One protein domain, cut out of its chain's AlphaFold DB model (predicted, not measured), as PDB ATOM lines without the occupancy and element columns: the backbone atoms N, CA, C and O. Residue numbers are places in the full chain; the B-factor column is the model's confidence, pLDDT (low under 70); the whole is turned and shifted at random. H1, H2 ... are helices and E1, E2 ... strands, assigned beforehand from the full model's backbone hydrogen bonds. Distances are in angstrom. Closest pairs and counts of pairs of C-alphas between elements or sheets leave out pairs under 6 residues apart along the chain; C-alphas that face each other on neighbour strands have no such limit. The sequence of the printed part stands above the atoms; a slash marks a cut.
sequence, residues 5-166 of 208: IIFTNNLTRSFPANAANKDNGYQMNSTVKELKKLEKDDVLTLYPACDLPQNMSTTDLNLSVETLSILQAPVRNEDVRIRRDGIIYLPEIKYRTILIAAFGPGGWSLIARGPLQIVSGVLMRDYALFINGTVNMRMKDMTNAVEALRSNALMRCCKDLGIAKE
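This is residues 5 to 166 of the 208 residues of a protein of Rozella allomycis (strain CSF55) (UniProt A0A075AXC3). A twisted three-stranded sheet has one long helix, H5, packed on one face. The helical hairpin H3 and H4 lies toward one end of the longest axis, H1 and H2 toward the other. The 162 printed residues hold five named helices and three named strands, E1 H1 H2 H3 H4 E2 E3 H5; the antiparallel sheet runs E1 E3 E2, class mixed, helices and strands. It is compact, radius of gyration of the C-alphas 16.7 A, spans 49 by 40 by 24 A.

Edge strand E1, residues 5 to 13, is antiparallel to inner strand E3, residues 122 to 131; N 6 and O 129, 2.7 A apart, are within hydrogen-bond range. E3 forms a hairpin with E2, residues 108 to 119; N 109 and O 130, 2.8 A apart, are within range. H5, residues 144 to 160, is on the sheet; its closest C-alphas with E3 are Ala 153 and Tyr 127, 6.2 A. H1, residues 28 to 35, only just touches H5, with 3 pairs of C-alphas within 8 A, closest Met 28 and Ala 145, 6.3 A. H2, residues 40 to 46, only grazes the sheet. H4, residues 92 to 103, touches H5 with residues 92 to 95 alone, at a steep tilt of 48 degrees; closest C-alphas Glu 92 and Ser 151, 6.4 A. H1, H4 and H5 on one face of the sheet make two layers. H3, residues 65 to 71, forms a helical hairpin with H4, touching its residues 98 to 103 alone; closest C-alphas Thr 67 and Ala 102, 5.1 A. Every O i to N i+4 pair is within range in H2, H3 and H4; H1 has 3 of 4, H5 12 of 13.

E1 begins at C-alpha 5 (-43.739, -14.437, 59.716). E2 spans 29.1 A, E3 28.6 A. H5 spans 25.7 A, ending at C-alpha 160 (-32.513, -20.127, 57.018).

C-alphas 37 and 65, the two farthest apart, are 49.0 A apart. The printed part has no cut. Links E1 to H1, H2 to H3, H3 to H4 and E3 to H5 are long. Mean pLDDT of the printed part is 71.2; residues 5 to 62, 121 to 122, 133 to 142 and 145 are under 70.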
ATOM      1  N   ILE A   5     -44.272 -14.667  61.069       50.22
ATOM      2  CA  ILE A   5     -43.739 -14.437  59.716       50.22
ATOM      3  C   ILE A   5     -42.242 -14.684  59.748       50.22
ATOM      4  O   ILE A   5     -41.534 -14.176  60.613       50.22
ATOM      5  N   ILE A   6     -41.771 -15.489  58.811       53.25
ATOM      6  CA  ILE A   6     -40.473 -16.130  58.875       53.25
ATOM      7  C   ILE A   6     -39.779 -15.909  57.532       53.25
ATOM      8  O   ILE A   6     -40.025 -16.574  56.528       53.25
ATOM      9  N   PHE A   7     -38.893 -14.918  57.574       51.69
ATOM     10  CA  PHE A   7     -37.923 -14.538  56.551       51.69
ATOM     11  C   PHE A   7     -38.476 -13.841  55.315       51.69
ATOM     12  O   PHE A   7     -39.496 -14.207  54.747       51.69
ATOM     13  N   THR A   8     -37.746 -12.821  54.877       39.41
ATOM     14  CA  THR A   8     -37.937 -12.141  53.601       39.41
ATOM     15  C   THR A   8     -36.738 -12.454  52.724       39.41
ATOM     16  O   THR A   8     -35.615 -12.044  53.017       39.41
ATOM     17  N   ASN A   9     -36.941 -13.165  51.617       45.00
ATOM     18  CA  ASN A   9     -35.931 -13.143  50.568       45.00
ATOM     19  C   ASN A   9     -36.172 -11.885  49.731       45.00
ATOM     20  O   ASN A   9     -37.075 -11.878  48.898       45.00
ATOM     21  N   ASN A  10     -35.369 -10.843  49.964       39.94
ATOM     22  CA  ASN A  10     -35.567  -9.512  49.373       39.94
ATOM     23  C   ASN A  10     -35.398  -9.450  47.851       39.94
ATOM     24  O   ASN A  10     -35.610  -8.391  47.283       39.94
ATOM     25  N   LEU A  11     -34.976 -10.536  47.192       43.44
ATOM     26  CA  LEU A  11     -34.977 -10.656  45.735       43.44
ATOM     27  C   LEU A  11     -35.042 -12.140  45.361       43.44
ATOM     28  O   LEU A  11     -34.027 -12.848  45.348       43.44
ATOM     29  N   THR A  12     -36.226 -12.651  45.038       49.88
ATOM     30  CA  THR A  12     -36.302 -13.919  44.304       49.88
ATOM     31  C   THR A  12     -36.117 -13.602  42.834       49.88
ATOM     32  O   THR A  12     -36.873 -12.814  42.283       49.88
ATOM     33  N   ARG A  13     -35.077 -14.149  42.205       42.28
ATOM     34  CA  ARG A  13     -34.729 -13.864  40.809       42.28
ATOM     35  C   ARG A  13     -35.091 -15.070  39.946       42.28
ATOM     36  O   ARG A  13     -34.620 -16.170  40.239       42.28
ATOM     37  N   SER A  14     -35.878 -14.890  38.884       47.72
ATOM     38  CA  SER A  14     -35.890 -15.849  37.770       47.72
ATOM     39  C   SER A  14     -34.734 -15.534  36.805       47.72
ATOM     40  O   SER A  14     -34.337 -14.383  36.642       47.72
ATOM     41  N   PHE A  15     -34.088 -16.541  36.216       37.03
ATOM     42  CA  PHE A  15     -32.933 -16.308  35.333       37.03
ATOM     43  C   PHE A  15     -33.323 -15.498  34.074       37.03
ATOM     44  O   PHE A  15     -34.472 -15.573  33.638       37.03
ATOM     45  N   PRO A  16     -32.398 -14.706  33.491       32.09
ATOM     46  CA  PRO A  16     -32.702 -13.837  32.353       32.09
ATOM     47  C   PRO A  16     -33.130 -14.618  31.103       32.09
ATOM     48  O   PRO A  16     -32.581 -15.674  30.800       32.09
ATOM     49  N   ALA A  17     -34.035 -14.003  30.334       35.12
ATOM     50  CA  ALA A  17     -34.589 -14.401  29.030       35.12
ATOM     51  C   ALA A  17     -33.615 -15.030  27.997       35.12
ATOM     52  O   ALA A  17     -34.046 -15.766  27.108       35.12
ATOM     53  N   ASN A  18     -32.309 -14.759  28.105       29.03
ATOM     54  CA  ASN A  18     -31.284 -15.202  27.152       29.03
ATOM     55  C   ASN A  18     -30.343 -16.296  27.680       29.03
ATOM     56  O   ASN A  18     -29.470 -16.747  26.940       29.03
ATOM     57  N   ALA A  19     -30.508 -16.766  28.918       32.78
ATOM     58  CA  ALA A  19     -29.882 -18.016  29.327       32.78
ATOM     59  C   ALA A  19     -30.744 -19.151  28.767       32.78
ATOM     60  O   ALA A  19     -31.773 -19.497  29.342       32.78
ATOM     61  N   ALA A  20     -30.359 -19.681  27.605       28.83
ATOM     62  CA  ALA A  20     -30.973 -20.864  27.026       28.83
ATOM     63  C   ALA A  20     -30.823 -22.043  28.000       28.83
ATOM     64  O   ALA A  20     -29.870 -22.814  27.923       28.83
ATOM     65  N   ASN A  21     -31.768 -22.188  28.926       34.84
ATOM     66  CA  ASN A  21     -31.950 -23.411  29.682       34.84
ATOM     67  C   ASN A  21     -32.609 -24.418  28.733       34.84
ATOM     68  O   ASN A  21     -33.828 -24.586  28.731       34.84
ATOM     69  N   LYS A  22     -31.799 -25.011  27.846       34.66
ATOM     70  CA  LYS A  22     -32.252 -26.006  26.863       34.66
ATOM     71  C   LYS A  22     -32.802 -27.278  27.515       34.66
ATOM     72  O   LYS A  22     -33.465 -28.041  26.826       34.66
ATOM     73  N   ASP A  23     -32.603 -27.467  28.821       38.09
ATOM     74  CA  ASP A  23     -32.839 -28.756  29.474       38.09
ATOM     75  C   ASP A  23     -34.026 -28.774  30.449       38.09
ATOM     76  O   ASP A  23     -34.402 -29.845  30.908       38.09
ATOM     77  N   ASN A  24     -34.677 -27.628  30.700       36.94
ATOM     78  CA  ASN A  24     -35.922 -27.563  31.485       36.94
ATOM     79  C   ASN A  24     -37.163 -27.148  30.674       36.94
ATOM     80  O   ASN A  24     -38.213 -26.947  31.266       36.94
ATOM     81  N   GLY A  25     -37.092 -26.962  29.352       28.11
ATOM     82  CA  GLY A  25     -38.278 -26.639  28.534       28.11
ATOM     83  C   GLY A  25     -39.019 -25.328  28.879       28.11
ATOM     84  O   GLY A  25     -40.040 -25.023  28.268       28.11
ATOM     85  N   TYR A  26     -38.526 -24.511  29.816       38.56
ATOM     86  CA  TYR A  26     -39.195 -23.274  30.230       38.56
ATOM     87  C   TYR A  26     -38.858 -22.123  29.276       38.56
ATOM     88  O   TYR A  26     -37.823 -21.462  29.398       38.56
ATOM     89  N   GLN A  27     -39.765 -21.832  28.341       35.56
ATOM     90  CA  GLN A  27     -39.709 -20.613  27.536       35.56
ATOM     91  C   GLN A  27     -40.138 -19.388  28.364       35.56
ATOM     92  O   GLN A  27     -41.273 -18.935  28.293       35.56
ATOM     93  N   MET A  28     -39.208 -18.798  29.122       41.66
ATOM     94  CA  MET A  28     -39.431 -17.532  29.854       41.66
ATOM     95  C   MET A  28     -39.829 -16.357  28.936       41.66
ATOM     96  O   MET A  28     -40.422 -15.372  29.378       41.66
ATOM     97  N   ASN A  29     -39.524 -16.458  27.642       46.75
ATOM     98  CA  ASN A  29     -39.692 -15.375  26.677       46.75
ATOM     99  C   ASN A  29     -41.146 -15.121  26.263       46.75
ATOM    100  O   ASN A  29     -41.451 -14.000  25.860       46.75
ATOM    101  N   SER A  30     -42.041 -16.110  26.357       50.72
ATOM    102  CA  SER A  30     -43.475 -15.906  26.108       50.72
ATOM    103  C   SER A  30     -44.149 -15.245  27.311       50.72
ATOM    104  O   SER A  30     -44.797 -14.215  27.152       50.72
ATOM    105  N   THR A  31     -43.882 -15.733  28.525       53.16
ATOM    106  CA  THR A  31     -44.492 -15.213  29.758       53.16
ATOM    107  C   THR A  31     -44.070 -13.778  30.073       53.16
ATOM    108  O   THR A  31     -44.897 -12.962  30.465       53.16
ATOM    109  N   VAL A  32     -42.803 -13.405  29.848       57.66
ATOM    110  CA  VAL A  32     -42.361 -12.005  30.012       57.66
ATOM    111  C   VAL A  32     -43.045 -11.084  28.997       57.66
ATOM    112  O   VAL A  32     -43.331  -9.931  29.315       57.66
ATOM    113  N   LYS A  33     -43.328 -11.566  27.780       59.53
ATOM    114  CA  LYS A  33     -44.086 -10.796  26.782       59.53
ATOM    115  C   LYS A  33     -45.554 -10.655  27.178       59.53
ATOM    116  O   LYS A  33     -46.114  -9.593  26.948       59.53
ATOM    117  N   GLU A  34     -46.157 -11.685  27.764       61.44
ATOM    118  CA  GLU A  34     -47.536 -11.649  28.270       61.44
ATOM    119  C   GLU A  34     -47.672 -10.716  29.475       61.44
ATOM    120  O   GLU A  34     -48.508  -9.823  29.453       61.44
ATOM    121  N   LEU A  35     -46.786 -10.821  30.469       63.03
ATOM    122  CA  LEU A  35     -46.804  -9.952  31.651       63.03
ATOM    123  C   LEU A  35     -46.513  -8.482  31.318       63.03
ATOM    124  O   LEU A  35     -47.014  -7.598  32.000       63.03
ATOM    125  N   LYS A  36     -45.735  -8.202  30.262       63.75
ATOM    126  CA  LYS A  36     -45.525  -6.834  29.755       63.75
ATOM    127  C   LYS A  36     -46.744  -6.246  29.037       63.75
ATOM    128  O   LYS A  36     -46.775  -5.035  28.848       63.75
ATOM    129  N   LYS A  37     -47.680  -7.083  28.573       63.22
ATOM    130  CA  LYS A  37     -48.918  -6.646  27.907       63.22
ATOM    131  C   LYS A  37     -50.044  -6.348  28.896       63.22
ATOM    132  O   LYS A  37     -50.998  -5.690  28.508       63.22
ATOM    133  N   LEU A  38     -49.944  -6.861  30.119       62.09
ATOM    134  CA  LEU A  38     -50.915  -6.623  31.180       62.09
ATOM    135  C   LEU A  38     -50.661  -5.260  31.821       62.09
ATOM    136  O   LEU A  38     -49.507  -4.888  32.059       62.09
ATOM    137  N   GLU A  39     -51.729  -4.526  32.123       61.38
ATOM    138  CA  GLU A  39     -51.606  -3.306  32.912       61.38
ATOM    139  C   GLU A  39     -51.231  -3.642  34.363       61.38
ATOM    140  O   GLU A  39     -51.397  -4.764  34.850       61.38
ATOM    141  N   LYS A  40     -50.681  -2.661  35.084       60.81
ATOM    142  CA  LYS A  40     -50.201  -2.853  36.462       60.81
ATOM    143  C   LYS A  40     -51.310  -3.357  37.400       60.81
ATOM    144  O   LYS A  40     -51.028  -4.167  38.286       60.81
ATOM    145  N   ASP A  41     -52.545  -2.917  37.171       54.88
ATOM    146  CA  ASP A  41     -53.719  -3.299  37.957       54.88
ATOM    147  C   ASP A  41     -54.185  -4.733  37.641       54.88
ATOM    148  O   ASP A  41     -54.564  -5.475  38.552       54.88
ATOM    149  N   ASP A  42     -54.033  -5.187  36.392       58.69
ATOM    150  CA  ASP A  42     -54.284  -6.581  36.000       58.69
ATOM    151  C   ASP A  42     -53.277  -7.531  36.658       58.69
ATOM    152  O   ASP A  42     -53.639  -8.590  37.177       58.69
ATOM    153  N   VAL A  43     -51.999  -7.138  36.698       62.09
ATOM    154  CA  VAL A  43     -50.940  -7.928  37.344       62.09
ATOM    155  C   VAL A  43     -51.180  -8.039  38.849       62.09
ATOM    156  O   VAL A  43     -51.011  -9.123  39.408       62.09
ATOM    157  N   LEU A  44     -51.595  -6.960  39.518       60.09
ATOM    158  CA  LEU A  44     -51.900  -6.995  40.951       60.09
ATOM    159  C   LEU A  44     -53.139  -7.850  41.255       60.09
ATOM    160  O   LEU A  44     -53.153  -8.569  42.252       60.09
ATOM    161  N   THR A  45     -54.142  -7.818  40.375       60.88
ATOM    162  CA  THR A  45     -55.368  -8.622  40.498       60.88
ATOM    163  C   THR A  45     -55.092 -10.116  40.319       60.88
ATOM    164  O   THR A  45     -55.606 -10.940  41.076       60.88
ATOM    165  N   LEU A  46     -54.249 -10.484  39.351       59.81
ATOM    166  CA  LEU A  46     -53.843 -11.876  39.119       59.81
ATOM    167  C   LEU A  46     -52.888 -12.387  40.206       59.81
ATOM    168  O   LEU A  46     -52.924 -13.559  40.591       59.81
ATOM    169  N   TYR A  47     -52.047 -11.494  40.728       62.94
ATOM    170  CA  TYR A  47     -50.971 -11.821  41.649       62.94
ATOM    171  C   TYR A  47     -51.006 -10.923  42.895       62.94
ATOM    172  O   TYR A  47     -50.069 -10.146  43.110       62.94
ATOM    173  N   PRO A  48     -52.020 -11.060  43.768       62.06
ATOM    174  CA  PRO A  48     -52.176 -10.196  44.934       62.06
ATOM    175  C   PRO A  48     -50.976 -10.309  45.877       62.06
ATOM    176  O   PRO A  48     -50.360 -11.372  46.006       62.06
ATOM    177  N   ALA A  49     -50.604  -9.188  46.490       67.62
ATOM    178  CA  ALA A  49     -49.613  -9.126  47.558       67.62
ATOM    179  C   ALA A  49     -50.322  -9.192  48.912       67.62
ATOM    180  O   ALA A  49     -51.423  -8.667  49.056       67.62
ATOM    181  N   CYS A  50     -49.692  -9.817  49.903       68.88
ATOM    182  CA  CYS A  50     -50.172  -9.718  51.276       68.88
ATOM    183  C   CYS A  50     -49.491  -8.534  51.969       68.88
ATOM    184  O   CYS A  50     -48.256  -8.465  51.997       68.88
ATOM    185  N   ASP A  51     -50.292  -7.640  52.551       63.12
ATOM    186  CA  ASP A  51     -49.821  -6.539  53.392       63.12
ATOM    187  C   ASP A  51     -49.409  -7.077  54.767       63.12
ATOM    188  O   ASP A  51     -50.124  -6.981  55.763       63.12
ATOM    189  N   LEU A  52     -48.241  -7.714  54.807       60.91
ATOM    190  CA  LEU A  52     -47.600  -8.127  56.048       60.91
ATOM    191  C   LEU A  52     -46.776  -6.967  56.628       60.91
ATOM    192  O   LEU A  52     -46.139  -6.235  55.863       60.91
ATOM    193  N   PRO A  53     -46.720  -6.807  57.965       56.56
ATOM    194  CA  PRO A  53     -45.904  -5.775  58.593       56.56
ATOM    195  C   PRO A  53     -44.442  -5.896  58.146       56.56
ATOM    196  O   PRO A  53     -43.836  -6.971  58.185       56.56
ATOM    197  N   GLN A  54     -43.871  -4.773  57.706       53.12
ATOM    198  CA  GLN A  54     -42.550  -4.749  57.078       53.12
ATOM    199  C   GLN A  54     -41.408  -5.096  58.046       53.12
ATOM    200  O   GLN A  54     -40.368  -5.572  57.597       53.12
ATOM    201  N   ASN A  55     -41.646  -4.953  59.355       48.53
ATOM    202  CA  ASN A  55     -40.612  -4.884  60.391       48.53
ATOM    203  C   ASN A  55     -40.616  -6.088  61.350       48.53
ATOM    204  O   ASN A  55     -40.140  -5.972  62.478       48.53
ATOM    205  N   MET A  56     -41.189  -7.228  60.958       50.53
ATOM    206  CA  MET A  56     -41.156  -8.419  61.808       50.53
ATOM    207  C   MET A  56     -39.748  -9.026  61.775       50.53
ATOM    208  O   MET A  56     -39.340  -9.607  60.768       50.53
ATOM    209  N   SER A  57     -38.990  -8.806  62.852       47.84
ATOM    210  CA  SER A  57     -37.609  -9.263  62.992       47.84
ATOM    211  C   SER A  57     -37.535 -10.783  63.066       47.84
ATOM    212  O   SER A  57     -38.370 -11.451  63.669       47.84
ATOM    213  N   THR A  58     -36.462 -11.307  62.494       46.22
ATOM    214  CA  THR A  58     -36.049 -12.704  62.362       46.22
ATOM    215  C   THR A  58     -35.827 -13.461  63.683       46.22
ATOM    216  O   THR A  58     -35.278 -14.559  63.676       46.22
ATOM    217  N   THR A  59     -36.179 -12.869  64.823       46.22
ATOM    218  CA  THR A  59     -35.576 -13.184  66.128       46.22
ATOM    219  C   THR A  59     -36.518 -13.909  67.093       46.22
ATOM    220  O   THR A  59     -36.038 -14.545  68.022       46.22
ATOM    221  N   ASP A  60     -37.831 -13.913  66.844       51.94
ATOM    222  CA  ASP A  60     -38.819 -14.439  67.805       51.94
ATOM    223  C   ASP A  60     -39.400 -15.805  67.411       51.94
ATOM    224  O   ASP A  60     -40.511 -16.171  67.809       51.94
ATOM    225  N   LEU A  61     -38.677 -16.588  66.603       61.00
ATOM    226  CA  LEU A  61     -39.139 -17.922  66.245       61.00
ATOM    227  C   LEU A  61     -38.782 -18.931  67.342       61.00
ATOM    228  O   LEU A  61     -37.778 -19.635  67.276       61.00
ATOM    229  N   ASN A  62     -39.648 -19.018  68.346       69.88
ATOM    230  CA  ASN A  62     -39.562 -20.041  69.381       69.88
ATOM    231  C   ASN A  62     -40.098 -21.381  68.833       69.88
ATOM    232  O   ASN A  62     -41.251 -21.746  69.072       69.88
ATOM    233  N   LEU A  63     -39.298 -22.072  68.009       82.06
ATOM    234  CA  LEU A  63     -39.606 -23.436  67.562       82.06
ATOM    235  C   LEU A  63     -39.316 -24.437  68.677       82.06
ATOM    236  O   LEU A  63     -38.326 -24.308  69.397       82.06
ATOM    237  N   SER A  64     -40.143 -25.477  68.776       88.25
ATOM    238  CA  SER A  64     -39.839 -26.597  69.661       88.25
ATOM    239  C   SER A  64     -38.578 -27.327  69.186       88.25
ATOM    240  O   SER A  64     -38.249 -27.354  67.995       88.25
ATOM    241  N   VAL A  65     -37.884 -27.965  70.129       90.25
ATOM    242  CA  VAL A  65     -36.717 -28.812  69.834       90.25
ATOM    243  C   VAL A  65     -37.095 -29.941  68.869       90.25
ATOM    244  O   VAL A  65     -36.328 -30.257  67.962       90.25
ATOM    245  N   GLU A  66     -38.301 -30.494  69.005       92.12
ATOM    246  CA  GLU A  66     -38.838 -31.523  68.108       92.12
ATOM    247  C   GLU A  66     -38.961 -31.006  66.669       92.12
ATOM    248  O   GLU A  66     -38.441 -31.625  65.743       92.12
ATOM    249  N   THR A  67     -39.560 -29.829  66.469       91.00
ATOM    250  CA  THR A  67     -39.680 -29.209  65.143       91.00
ATOM    251  C   THR A  67     -38.306 -28.923  64.539       91.00
ATOM    252  O   THR A  67     -38.072 -29.236  63.372       91.00
ATOM    253  N   LEU A  68     -37.371 -28.378  65.324       91.00
ATOM    254  CA  LEU A  68     -36.002 -28.128  64.863       91.00
ATOM    255  C   LEU A  68     -35.293 -29.421  64.449       91.00
ATOM    256  O   LEU A  68     -34.612 -29.427  63.425       91.00
ATOM    257  N   SER A  69     -35.496 -30.516  65.185       93.88
ATOM    258  CA  SER A  69     -34.905 -31.817  64.851       93.88
ATOM    259  C   SER A  69     -35.389 -32.359  63.503       93.88
ATOM    260  O   SER A  69     -34.596 -32.930  62.760       93.88
ATOM    261  N   ILE A  70     -36.656 -32.112  63.145       94.50
ATOM    262  CA  ILE A  70     -37.226 -32.501  61.848       94.50
ATOM    263  C   ILE A  70     -36.664 -31.615  60.730       94.50
ATOM    264  O   ILE A  70     -36.258 -32.118  59.685       94.50
ATOM    265  N   LEU A  71     -36.633 -30.295  60.939       93.19
ATOM    266  CA  LEU A  71     -36.173 -29.333  59.929       93.19
ATOM    267  C   LEU A  71     -34.686 -29.493  59.602       93.19
ATOM    268  O   LEU A  71     -34.289 -29.337  58.451       93.19
ATOM    269  N   GLN A  72     -33.874 -29.791  60.614       93.88
ATOM    270  CA  GLN A  72     -32.420 -29.896  60.501       93.88
ATOM    271  C   GLN A  72     -31.938 -31.338  60.304       93.88
ATOM    272  O   GLN A  72     -30.732 -31.590  60.376       93.88
ATOM    273  N   ALA A  73     -32.860 -32.278  60.070       94.88
ATOM    274  CA  ALA A  73     -32.521 -33.659  59.778       94.88
ATOM    275  C   ALA A  73     -31.655 -33.753  58.501       94.88
ATOM    276  O   ALA A  73     -31.893 -33.000  57.548       94.88
ATOM    277  N   PRO A  74     -30.672 -34.675  58.454       94.12
ATOM    278  CA  PRO A  74     -29.869 -34.917  57.257       94.12
ATOM    279  C   PRO A  74     -30.747 -35.293  56.061       94.12
ATOM    280  O   PRO A  74     -31.765 -35.979  56.212       94.12
ATOM    281  N   VAL A  75     -30.350 -34.878  54.860       93.56
ATOM    282  CA  VAL A  75     -31.073 -35.226  53.638       93.56
ATOM    283  C   VAL A  75     -30.709 -36.649  53.234       93.56
ATOM    284  O   VAL A  75     -29.568 -37.097  53.321       93.56
ATOM    285  N   ARG A  76     -31.700 -37.396  52.749       92.25
ATOM    286  CA  ARG A  76     -31.448 -38.702  52.138       92.25
ATOM    287  C   ARG A  76     -30.719 -38.511  50.813       92.25
ATOM    288  O   ARG A  76     -31.253 -37.859  49.920       92.25
ATOM    289  N   ASN A  77     -29.567 -39.157  50.639       90.81
ATOM    290  CA  ASN A  77     -28.794 -39.101  49.389       90.81
ATOM    291  C   ASN A  77     -29.628 -39.475  48.147       90.81
ATOM    292  O   ASN A  77     -29.456 -38.882  47.088       90.81
ATOM    293  N   GLU A  78     -30.574 -40.406  48.284       90.94
ATOM    294  CA  GLU A  78     -31.496 -40.839  47.217       90.94
ATOM    295  C   GLU A  78     -32.427 -39.723  46.712       90.94
ATOM    296  O   GLU A  78     -32.867 -39.737  45.562       90.94
ATOM    297  N   ASP A  79     -32.720 -38.739  47.562       91.69
ATOM    298  CA  ASP A  79     -33.604 -37.622  47.236       91.69
ATOM    299  C   ASP A  79     -32.859 -36.461  46.564       91.69
ATOM    300  O   ASP A  79     -33.489 -35.569  45.985       91.69
ATOM    301  N   VAL A  80     -31.526 -36.465  46.623       92.31
ATOM    302  CA  VAL A  80     -30.674 -35.431  46.039       92.31
ATOM    303  C   VAL A  80     -30.555 -35.657  44.535       92.31
ATOM    304  O   VAL A  80     -30.248 -36.747  44.050       92.31
ATOM    305  N   ARG A  81     -30.782 -34.596  43.764       90.00
ATOM    306  CA  ARG A  81     -30.640 -34.595  42.307       90.00
ATOM    307  C   ARG A  81     -29.432 -33.764  41.899       90.00
ATOM    308  O   ARG A  81     -29.027 -32.847  42.609       90.00
ATOM    309  N   ILE A  82     -28.863 -34.074  40.737       89.94
ATOM    310  CA  ILE A  82     -27.759 -33.318  40.142       89.94
ATOM    311  C   ILE A  82     -28.205 -32.726  38.809       89.94
ATOM    312  O   ILE A  82     -28.836 -33.393  37.992       89.94
ATOM    313  N   ARG A  83     -27.900 -31.449  38.597       87.69
ATOM    314  CA  ARG A  83     -28.065 -30.790  37.300       87.69
ATOM    315  C   ARG A  83     -26.908 -31.182  36.381       87.69
ATOM    316  O   ARG A  83     -25.818 -31.457  36.871       87.69
ATOM    317  N   ARG A  84     -27.092 -31.081  35.062       87.62
ATOM    318  CA  ARG A  84     -26.022 -31.303  34.069       87.62
ATOM    319  C   ARG A  84     -24.781 -30.429  34.292       87.62
ATOM    320  O   ARG A  84     -23.672 -30.883  34.034       87.62
ATOM    321  N   ASP A  85     -24.961 -29.239  34.868       81.88
ATOM    322  CA  ASP A  85     -23.876 -28.325  35.271       81.88
ATOM    323  C   ASP A  85     -23.076 -28.811  36.500       81.88
ATOM    324  O   ASP A  85     -22.081 -28.205  36.887       81.88
ATOM    325  N   GLY A  86     -23.522 -29.881  37.164       84.44
ATOM    326  CA  GLY A  86     -22.903 -30.427  38.371       84.44
ATOM    327  C   GLY A  86     -23.366 -29.776  39.673       84.44
ATOM    328  O   GLY A  86     -22.770 -30.027  40.717       84.44
ATOM    329  N   ILE A  87     -24.404 -28.942  39.657       88.94
ATOM    330  CA  ILE A  87     -25.004 -28.403  40.886       88.94
ATOM    331  C   ILE A  87     -25.956 -29.452  41.462       88.94
ATOM    332  O   ILE A  87     -26.873 -29.890  40.762       88.94
ATOM    333  N   ILE A  88     -25.755 -29.831  42.724       91.25
ATOM    334  CA  ILE A  88     -26.688 -30.698  43.449       91.25
ATOM    335  C   ILE A  88     -27.819 -29.870  44.058       91.25
ATOM    336  O   ILE A  88     -27.627 -28.713  44.428       91.25
ATOM    337  N   TYR A  89     -29.013 -30.443  44.129       90.62
ATOM    338  CA  TYR A  89     -30.180 -29.782  44.695       90.62
ATOM    339  C   TYR A  89     -31.185 -30.801  45.228       90.62
ATOM    340  O   TYR A  89     -31.278 -31.932  44.751       90.62
ATOM    341  N   LEU A  90     -31.979 -30.362  46.198       91.81
ATOM    342  CA  LEU A  90     -33.142 -31.097  46.674       91.81
ATOM    343  C   LEU A  90     -34.382 -30.650  45.876       91.81
ATOM    344  O   LEU A  90     -34.583 -29.444  45.713       91.81
ATOM    345  N   PRO A  91     -35.218 -31.565  45.354       90.25
ATOM    346  CA  PRO A  91     -36.459 -31.194  44.679       90.25
ATOM    347  C   PRO A  91     -37.432 -30.435  45.592       90.25
ATOM    348  O   PRO A  91     -37.547 -30.732  46.780       90.25
ATOM    349  N   GLU A  92     -38.205 -29.505  45.019       88.25
ATOM    350  CA  GLU A  92     -39.167 -28.662  45.752       88.25
ATOM    351  C   GLU A  92     -40.136 -29.479  46.620       88.25
ATOM    352  O   GLU A  92     -40.407 -29.121  47.766       88.25
ATOM    353  N   ILE A  93     -40.635 -30.599  46.090       90.25
ATOM    354  CA  ILE A  93     -41.576 -31.465  46.803       90.25
ATOM    355  C   ILE A  93     -41.020 -31.931  48.151       90.25
ATOM    356  O   ILE A  93     -41.761 -31.991  49.125       90.25
ATOM    357  N   LYS A  94     -39.708 -32.169  48.247       93.94
ATOM    358  CA  LYS A  94     -39.069 -32.634  49.480       93.94
ATOM    359  C   LYS A  94     -39.018 -31.542  50.540       93.94
ATOM    360  O   LYS A  94     -39.322 -31.825  51.695       93.94
ATOM    361  N   TYR A  95     -38.761 -30.289  50.156       92.94
ATOM    362  CA  TYR A  95     -38.898 -29.156  51.078       92.94
ATOM    363  C   TYR A  95     -40.324 -29.060  51.627       92.94
ATOM    364  O   TYR A  95     -40.515 -28.895  52.828       92.94
ATOM    365  N   ARG A  96     -41.339 -29.230  50.770       92.44
ATOM    366  CA  ARG A  96     -42.747 -29.221  51.197       92.44
ATOM    367  C   ARG A  96     -43.060 -30.363  52.155       92.44
ATOM    368  O   ARG A  96     -43.723 -30.131  53.158       92.44
ATOM    369  N   THR A  97     -42.570 -31.569  51.876       93.81
ATOM    370  CA  THR A  97     -42.735 -32.725  52.766       93.81
ATOM    371  C   THR A  97     -42.103 -32.473  54.133       93.81
ATOM    372  O   THR A  97     -42.747 -32.748  55.139       93.81
ATOM    373  N   ILE A  98     -40.900 -31.891  54.188       94.62
ATOM    374  CA  ILE A  98     -40.230 -31.539  55.450       94.62
ATOM    375  C   ILE A  98     -41.043 -30.493  56.223       94.62
ATOM    376  O   ILE A  98     -41.271 -30.657  57.417       94.62
ATOM    377  N   LEU A  99     -41.553 -29.456  55.550       92.25
ATOM    378  CA  LEU A  99     -42.404 -28.443  56.187       92.25
ATOM    379  C   LEU A  99     -43.728 -29.026  56.704       92.25
ATOM    380  O   LEU A  99     -44.173 -28.667  57.791       92.25
ATOM    381  N   ILE A 100     -44.352 -29.941  55.955       92.88
ATOM    382  CA  ILE A 100     -45.560 -30.656  56.396       92.88
ATOM    383  C   ILE A 100     -45.248 -31.555  57.597       92.88
ATOM    384  O   ILE A 100     -46.051 -31.614  58.519       92.88
ATOM    385  N   ALA A 101     -44.099 -32.232  57.618       93.38
ATOM    386  CA  ALA A 101     -43.694 -33.056  58.753       93.38
ATOM    387  C   ALA A 101     -43.411 -32.211  60.008       93.38
ATOM    388  O   ALA A 101     -43.789 -32.601  61.106       93.38
ATOM    389  N   ALA A 102     -42.782 -31.045  59.841       92.19
ATOM    390  CA  ALA A 102     -42.385 -30.172  60.942       92.19
ATOM    391  C   ALA A 102     -43.547 -29.360  61.541       92.19
ATOM    392  O   ALA A 102     -43.577 -29.142  62.752       92.19
ATOM    393  N   PHE A 103     -44.487 -28.899  60.706       90.31
ATOM    394  CA  PHE A 103     -45.558 -27.970  61.105       90.31
ATOM    395  C   PHE A 103     -46.975 -28.517  60.908       90.31
ATOM    396  O   PHE A 103     -47.945 -27.880  61.315       90.31
ATOM    397  N   GLY A 104     -47.120 -29.677  60.273       89.25
ATOM    398  CA  GLY A 104     -48.408 -30.231  59.876       89.25
ATOM    399  C   GLY A 104     -48.967 -29.627  58.578       89.25
ATOM    400  O   GLY A 104     -48.519 -28.576  58.095       89.25
ATOM    401  N   PRO A 105     -49.971 -30.284  57.971       87.12
ATOM    402  CA  PRO A 105     -50.674 -29.745  56.814       87.12
ATOM    403  C   PRO A 105     -51.386 -28.437  57.189       87.12
ATOM    404  O   PRO A 105     -52.140 -28.381  58.155       87.12
ATOM    405  N   GLY A 106     -51.137 -27.370  56.427       83.12
ATOM    406  CA  GLY A 106     -51.699 -26.040  56.697       83.12
ATOM    407  C   GLY A 106     -51.012 -25.257  57.825       83.12
ATOM    408  O   GLY A 106     -51.379 -24.111  58.059       83.12
ATOM    409  N   GLY A 107     -49.992 -25.826  58.480       84.81
ATOM    410  CA  GLY A 107     -49.180 -25.133  59.488       84.81
ATOM    411  C   GLY A 107     -48.158 -24.154  58.905       84.81
ATOM    412  O   GLY A 107     -47.507 -23.425  59.650       84.81
ATOM    413  N   TRP A 108     -48.019 -24.116  57.576       87.88
ATOM    414  CA  TRP A 108     -47.115 -23.219  56.869       87.88
ATOM    415  C   TRP A 108     -47.731 -22.687  55.570       87.88
ATOM    416  O   TRP A 108     -48.589 -23.326  54.955       87.88
ATOM    417  N   SER A 109     -47.267 -21.523  55.121       86.31
ATOM    418  CA  SER A 109     -47.641 -20.937  53.835       86.31
ATOM    419  C   SER A 109     -46.515 -20.080  53.276       86.31
ATOM    420  O   SER A 109     -45.830 -19.382  54.015       86.31
ATOM    421  N   LEU A 110     -46.329 -20.108  51.958       85.06
ATOM    422  CA  LEU A 110     -45.443 -19.172  51.275       85.06
ATOM    423  C   LEU A 110     -46.272 -18.019  50.714       85.06
ATOM    424  O   LEU A 110     -47.124 -18.231  49.842       85.06
ATOM    425  N   ILE A 111     -45.986 -16.817  51.197       82.69
ATOM    426  CA  ILE A 111     -46.751 -15.603  50.944       82.69
ATOM    427  C   ILE A 111     -45.918 -14.659  50.093       82.69
ATOM    428  O   ILE A 111     -44.743 -14.439  50.367       82.69
ATOM    429  N   ALA A 112     -46.532 -14.088  49.065       81.00
ATOM    430  CA  ALA A 112     -45.893 -13.087  48.240       81.00
ATOM    431  C   ALA A 112     -46.010 -11.715  48.913       81.00
ATOM    432  O   ALA A 112     -47.109 -11.266  49.254       81.00
ATOM    433  N   ARG A 113     -44.869 -11.063  49.103       76.06
ATOM    434  CA  ARG A 113     -44.753  -9.713  49.638       76.06
ATOM    435  C   ARG A 113     -44.547  -8.753  48.473       76.06
ATOM    436  O   ARG A 113     -43.709  -8.974  47.605       76.06
ATOM    437  N   GLY A 114     -45.352  -7.700  48.440       76.50
ATOM    438  CA  GLY A 114     -45.292  -6.701  47.381       76.50
ATOM    439  C   GLY A 114     -45.696  -7.195  45.978       76.50
ATOM    440  O   GLY A 114     -46.030  -8.373  45.759       76.50
ATOM    441  N   PRO A 115     -45.724  -6.262  45.014       77.75
ATOM    442  CA  PRO A 115     -46.115  -6.540  43.639       77.75
ATOM    443  C   PRO A 115     -45.043  -7.346  42.895       77.75
ATOM    444  O   PRO A 115     -43.856  -7.282  43.204       77.75
ATOM    445  N   LEU A 116     -45.472  -8.085  41.875       76.69
ATOM    446  CA  LEU A 116     -44.577  -8.724  40.912       76.69
ATOM    447  C   LEU A 116     -43.876  -7.650  40.065       76.69
ATOM    448  O   LEU A 116     -44.532  -6.750  39.542       76.69
ATOM    449  N   GLN A 117     -42.557  -7.742  39.911       77.00
ATOM    450  CA  GLN A 117     -41.753  -6.763  39.179       77.00
ATOM    451  C   GLN A 117     -40.933  -7.431  38.077       77.00
ATOM    452  O   GLN A 117     -40.458  -8.554  38.226       77.00
ATOM    453  N   ILE A 118     -40.733  -6.723  36.964       75.88
ATOM    454  CA  ILE A 118     -39.804  -7.132  35.907       75.88
ATOM    455  C   ILE A 118     -38.668  -6.116  35.874       75.88
ATOM    456  O   ILE A 118     -38.852  -4.987  35.426       75.88
ATOM    457  N   VAL A 119     -37.483  -6.524  36.319       73.06
ATOM    458  CA  VAL A 119     -36.284  -5.679  36.349       73.06
ATOM    459  C   VAL A 119     -35.284  -6.242  35.352       73.06
ATOM    460  O   VAL A 119     -34.857  -7.386  35.475       73.06
ATOM    461  N   SER A 120     -34.924  -5.469  34.328       74.94
ATOM    462  CA  SER A 120     -33.934  -5.877  33.312       74.94
ATOM    463  C   SER A 120     -34.228  -7.242  32.662       74.94
ATOM    464  O   SER A 120     -33.335  -8.064  32.468       74.94
ATOM    465  N   GLY A 121     -35.505  -7.506  32.351       68.69
ATOM    466  CA  GLY A 121     -35.944  -8.768  31.737       68.69
ATOM    467  C   GLY A 121     -35.978  -9.962  32.693       68.69
ATOM    468  O   GLY A 121     -36.069 -11.102  32.244       68.69
ATOM    469  N   VAL A 122     -35.899  -9.702  33.996       67.75
ATOM    470  CA  VAL A 122     -35.934 -10.708  35.047       67.75
ATOM    471  C   VAL A 122     -37.147 -10.492  35.933       67.75
ATOM    472  O   VAL A 122     -37.390  -9.378  36.392       67.75
ATOM    473  N   LEU A 123     -37.886 -11.570  36.186       75.12
ATOM    474  CA  LEU A 123     -39.016 -11.555  37.098       75.12
ATOM    475  C   LEU A 123     -38.508 -11.584  38.541       75.12
ATOM    476  O   LEU A 123     -37.691 -12.437  38.905       75.12
ATOM    477  N   MET A 124     -38.990 -10.642  39.340       75.62
ATOM    478  CA  MET A 124     -38.632 -10.476  40.738       75.62
ATOM    479  C   MET A 124     -39.876 -10.290  41.589       75.62
ATOM    480  O   MET A 124     -40.830  -9.619  41.190       75.62
ATOM    481  N   ARG A 125     -39.860 -10.910  42.764       80.12
ATOM    482  CA  ARG A 125     -40.867 -10.704  43.800       80.12
ATOM    483  C   ARG A 125     -40.332 -11.156  45.145       80.12
ATOM    484  O   ARG A 125     -39.579 -12.139  45.215       80.12
ATOM    485  N   ASP A 126     -40.782 -10.479  46.187       81.06
ATOM    486  CA  ASP A 126     -40.463 -10.860  47.550       81.06
ATOM    487  C   ASP A 126     -41.437 -11.929  48.015       81.06
ATOM    488  O   ASP A 126     -42.633 -11.909  47.716       81.06
ATOM    489  N   TYR A 127     -40.914 -12.889  48.760       82.62
ATOM    490  CA  TYR A 127     -41.724 -13.890  49.426       82.62
ATOM    491  C   TYR A 127     -41.292 -13.997  50.877       82.62
ATOM    492  O   TYR A 127     -40.126 -13.768  51.209       82.62
ATOM    493  N   ALA A 128     -42.254 -14.365  51.712       82.31
ATOM    494  CA  ALA A 128     -42.015 -14.779  53.074       82.31
ATOM    495  C   ALA A 128     -42.635 -16.140  53.344       82.31
ATOM    496  O   ALA A 128     -43.740 -16.439  52.875       82.31
ATOM    497  N   LEU A 129     -41.918 -16.962  54.102       84.25
ATOM    498  CA  LEU A 129     -42.477 -18.173  54.669       84.25
ATOM    499  C   LEU A 129     -43.224 -17.784  55.945       84.25
ATOM    500  O   LEU A 129     -42.792 -16.950  56.726       84.25
ATOM    501  N   PHE A 130     -44.398 -18.339  56.143       82.06
ATOM    502  CA  PHE A 130     -45.246 -18.043  57.282       82.06
ATOM    503  C   PHE A 130     -45.554 -19.351  57.971       82.06
ATOM    504  O   PHE A 130     -45.945 -20.302  57.297       82.06
ATOM    505  N   ILE A 131     -45.347 -19.415  59.282       82.88
ATOM    506  CA  ILE A 131     -45.569 -20.626  60.073       82.88
ATOM    507  C   ILE A 131     -46.544 -20.284  61.195       82.88
ATOM    508  O   ILE A 131     -46.516 -19.187  61.756       82.88
ATOM    509  N   ASN A 132     -47.411 -21.239  61.525       71.69
ATOM    510  CA  ASN A 132     -48.408 -21.125  62.587       71.69
ATOM    511  C   ASN A 132     -49.411 -19.981  62.373       71.69
ATOM    512  O   ASN A 132     -49.743 -19.242  63.298       71.69
ATOM    513  N   GLY A 133     -49.957 -19.869  61.162       64.25
ATOM    514  CA  GLY A 133     -51.113 -19.018  60.907       64.25
ATOM    515  C   GLY A 133     -51.813 -19.347  59.592       64.25
ATOM    516  O   GLY A 133     -51.241 -19.949  58.686       64.25
ATOM    517  N   THR A 134     -53.079 -18.951  59.492       57.84
ATOM    518  CA  THR A 134     -53.923 -19.235  58.329       57.84
ATOM    519  C   THR A 134     -53.815 -18.100  57.321       57.84
ATOM    520  O   THR A 134     -54.103 -16.951  57.649       57.84
ATOM    521  N   VAL A 135     -53.429 -18.406  56.081       59.94
ATOM    522  CA  VAL A 135     -53.410 -17.418  54.994       59.94
ATOM    523  C   VAL A 135     -54.312 -17.900  53.873       59.94
ATOM    524  O   VAL A 135     -54.011 -18.880  53.195       59.94
ATOM    525  N   ASN A 136     -55.410 -17.181  53.655       54.38
ATOM    526  CA  ASN A 136     -56.330 -17.425  52.549       54.38
ATOM    527  C   ASN A 136     -55.881 -16.636  51.316       54.38
ATOM    528  O   ASN A 136     -56.500 -15.642  50.951       54.38
ATOM    529  N   MET A 137     -54.792 -17.064  50.672       60.06
ATOM    530  CA  MET A 137     -54.344 -16.459  49.416       60.06
ATOM    531  C   MET A 137     -54.616 -17.405  48.250       60.06
ATOM    532  O   MET A 137     -53.915 -18.398  48.053       60.06
ATOM    533  N   ARG A 138     -55.653 -17.087  47.470       57.22
ATOM    534  CA  ARG A 138     -55.945 -17.762  46.204       57.22
ATOM    535  C   ARG A 138     -55.214 -17.027  45.088       57.22
ATOM    536  O   ARG A 138     -55.492 -15.862  44.836       57.22
ATOM    537  N   MET A 139     -54.276 -17.710  44.444       59.03
ATOM    538  CA  MET A 139     -53.686 -17.252  43.187       59.03
ATOM    539  C   MET A 139     -54.510 -17.838  42.042       59.03
ATOM    540  O   MET A 139     -54.847 -19.023  42.085       59.03
ATOM    541  N   LYS A 140     -54.859 -17.014  41.056       54.91
ATOM    542  CA  LYS A 140     -55.608 -17.436  39.870       54.91
ATOM    543  C   LYS A 140     -54.631 -17.543  38.697       54.91
ATOM    544  O   LYS A 140     -53.791 -16.664  38.554       54.91
ATOM    545  N   ASP A 141     -54.725 -18.620  37.915       56.44
ATOM    546  CA  ASP A 141     -54.017 -18.821  36.639       56.44
ATOM    547  C   ASP A 141     -52.512 -18.479  36.685       56.44
ATOM    548  O   ASP A 141     -52.032 -17.501  36.112       56.44
ATOM    549  N   MET A 142     -51.749 -19.300  37.415       63.22
ATOM    550  CA  MET A 142     -50.309 -19.107  37.590       63.22
ATOM    551  C   MET A 142     -49.556 -19.397  36.296       63.22
ATOM    552  O   MET A 142     -49.619 -20.494  35.749       63.22
ATOM    553  N   THR A 143     -48.777 -18.423  35.832       72.12
ATOM    554  CA  THR A 143     -47.839 -18.681  34.740       72.12
ATOM    555  C   THR A 143     -46.645 -19.499  35.232       72.12
ATOM    556  O   THR A 143     -46.140 -19.302  36.340       72.12
ATOM    557  N   ASN A 144     -46.117 -20.337  34.342       70.81
ATOM    558  CA  ASN A 144     -44.883 -21.109  34.505       70.81
ATOM    559  C   ASN A 144     -43.722 -20.313  35.145       70.81
ATOM    560  O   ASN A 144     -42.972 -20.835  35.970       70.81
ATOM    561  N   ALA A 145     -43.568 -19.029  34.796       69.56
ATOM    562  CA  ALA A 145     -42.519 -18.174  35.350       69.56
ATOM    563  C   ALA A 145     -42.752 -17.801  36.824       69.56
ATOM    564  O   ALA A 145     -41.794 -17.723  37.596       69.56
ATOM    565  N   VAL A 146     -44.007 -17.570  37.224       73.50
ATOM    566  CA  VAL A 146     -44.359 -17.234  38.612       73.50
ATOM    567  C   VAL A 146     -44.299 -18.481  39.493       73.50
ATOM    568  O   VAL A 146     -43.871 -18.389  40.642       73.50
ATOM    569  N   GLU A 147     -44.630 -19.660  38.965       76.44
ATOM    570  CA  GLU A 147     -44.403 -20.927  39.670       76.44
ATOM    571  C   GLU A 147     -42.915 -21.166  39.946       76.44
ATOM    572  O   GLU A 147     -42.535 -21.438  41.086       76.44
ATOM    573  N   ALA A 148     -42.057 -20.960  38.941       74.75
ATOM    574  CA  ALA A 148     -40.606 -21.059  39.095       74.75
ATOM    575  C   ALA A 148     -40.046 -20.028  40.092       74.75
ATOM    576  O   ALA A 148     -39.124 -20.317  40.856       74.75
ATOM    577  N   LEU A 149     -40.608 -18.816  40.105       79.75
ATOM    578  CA  LEU A 149     -40.262 -17.796  41.090       79.75
ATOM    579  C   LEU A 149     -40.636 -18.259  42.505       79.75
ATOM    580  O   LEU A 149     -39.821 -18.163  43.421       79.75
ATOM    581  N   ARG A 150     -41.842 -18.807  42.671       83.00
ATOM    582  CA  ARG A 150     -42.377 -19.276  43.951       83.00
ATOM    583  C   ARG A 150     -41.551 -20.424  44.536       83.00
ATOM    584  O   ARG A 150     -41.196 -20.376  45.712       83.00
ATOM    585  N   SER A 151     -41.236 -21.437  43.734       82.50
ATOM    586  CA  SER A 151     -40.454 -22.595  44.182       82.50
ATOM    587  C   SER A 151     -39.022 -22.210  44.551       82.50
ATOM    588  O   SER A 151     -38.497 -22.666  45.568       82.50
ATOM    589  N   ASN A 152     -38.411 -21.288  43.801       83.50
ATOM    590  CA  ASN A 152     -37.098 -20.742  44.138       83.50
ATOM    591  C   ASN A 152     -37.119 -19.965  45.464       83.50
ATOM    592  O   ASN A 152     -36.204 -20.093  46.277       83.50
ATOM    593  N   ALA A 153     -38.179 -19.190  45.714       85.00
ATOM    594  CA  ALA A 153     -38.329 -18.455  46.968       85.00
ATOM    595  C   ALA A 153     -38.477 -19.400  48.166       85.00
ATOM    596  O   ALA A 153     -37.852 -19.171  49.202       85.00
ATOM    597  N   LEU A 154     -39.252 -20.480  48.004       87.31
ATOM    598  CA  LEU A 154     -39.451 -21.498  49.033       87.31
ATOM    599  C   LEU A 154     -38.115 -22.072  49.511       87.31
ATOM    600  O   LEU A 154     -37.817 -22.016  50.700       87.31
ATOM    601  N   MET A 155     -37.290 -22.561  48.581       85.31
ATOM    602  CA  MET A 155     -35.998 -23.176  48.907       85.31
ATOM    603  C   MET A 155     -35.072 -22.210  49.656       85.31
ATOM    604  O   MET A 155     -34.369 -22.614  50.579       85.31
ATOM    605  N   ARG A 156     -35.094 -20.920  49.294       84.94
ATOM    606  CA  ARG A 156     -34.290 -19.884  49.957       84.94
ATOM    607  C   ARG A 156     -34.771 -19.610  51.380       84.94
ATOM    608  O   ARG A 156     -33.938 -19.574  52.273       84.94
ATOM    609  N   CYS A 157     -36.082 -19.508  51.602       84.69
ATOM    610  CA  CYS A 157     -36.639 -19.349  52.952       84.69
ATOM    611  C   CYS A 157     -36.350 -20.578  53.833       84.69
ATOM    612  O   CYS A 157     -36.079 -20.455  55.022       84.69
ATOM    613  N   CYS A 158     -36.379 -21.776  53.246       88.50
ATOM    614  CA  CYS A 158     -36.079 -23.026  53.941       88.50
ATOM    615  C   CYS A 158     -34.609 -23.157  54.368       88.50
ATOM    616  O   CYS A 158     -34.328 -23.851  55.344       88.50
ATOM    617  N   LYS A 159     -33.677 -22.491  53.672       84.75
ATOM    618  CA  LYS A 159     -32.250 -22.512  54.025       84.75
ATOM    619  C   LYS A 159     -32.005 -21.914  55.409       84.75
ATOM    620  O   LYS A 159     -31.254 -22.493  56.187       84.75
ATOM    621  N   ASP A 160     -32.669 -20.805  55.725       82.62
ATOM    622  CA  ASP A 160     -32.513 -20.127  57.018       82.62
ATOM    623  C   ASP A 160     -33.098 -20.953  58.182       82.62
ATOM    624  O   ASP A 160     -32.665 -20.813  59.323       82.62
ATOM    625  N   LEU A 161     -34.015 -21.889  57.894       86.06
ATOM    626  CA  LEU A 161     -34.505 -22.893  58.852       86.06
ATOM    627  C   LEU A 161     -33.522 -24.057  59.079       86.06
ATOM    628  O   LEU A 161     -33.745 -24.894  59.955       86.06
ATOM    629  N   GLY A 162     -32.447 -24.134  58.292       87.69
ATOM    630  CA  GLY A 162     -31.466 -25.219  58.333       87.69
ATOM    631  C   GLY A 162     -31.833 -26.448  57.497       87.69
ATOM    632  O   GLY A 162     -31.115 -27.447  57.572       87.69
ATOM    633  N   ILE A 163     -32.892 -26.385  56.679       92.31
ATOM    634  CA  ILE A 163     -33.282 -27.489  55.791       92.31
ATOM    635  C   ILE A 163     -32.239 -27.645  54.683       92.31
ATOM    636  O   ILE A 163     -31.903 -26.678  53.996       92.31
ATOM    637  N   ALA A 164     -31.768 -28.878  54.473       91.62
ATOM    638  CA  ALA A 164     -30.834 -29.235  53.403       91.62
ATOM    639  C   ALA A 164     -29.540 -28.394  53.382       91.62
ATOM    640  O   ALA A 164     -28.950 -28.165  52.323       91.62
ATOM    641  N   LYS A 165     -29.090 -27.928  54.557       90.75
ATOM    642  CA  LYS A 165     -27.885 -27.095  54.707       90.75
ATOM    643  C   LYS A 165     -26.623 -27.758  54.140       90.75
ATOM    644  O   LYS A 165     -25.814 -27.076  53.521       90.75
ATOM    645  N   GLU A 166     -26.519 -29.079  54.263       90.50
ATOM    646  CA  GLU A 166     -25.390 -29.887  53.781       90.50
ATOM    647  C   GLU A 166     -25.188 -29.812  52.261       90.50
ATOM    648  O   GLU A 166     -24.063 -29.897  51.788       90.50
TER     649      GLU A 166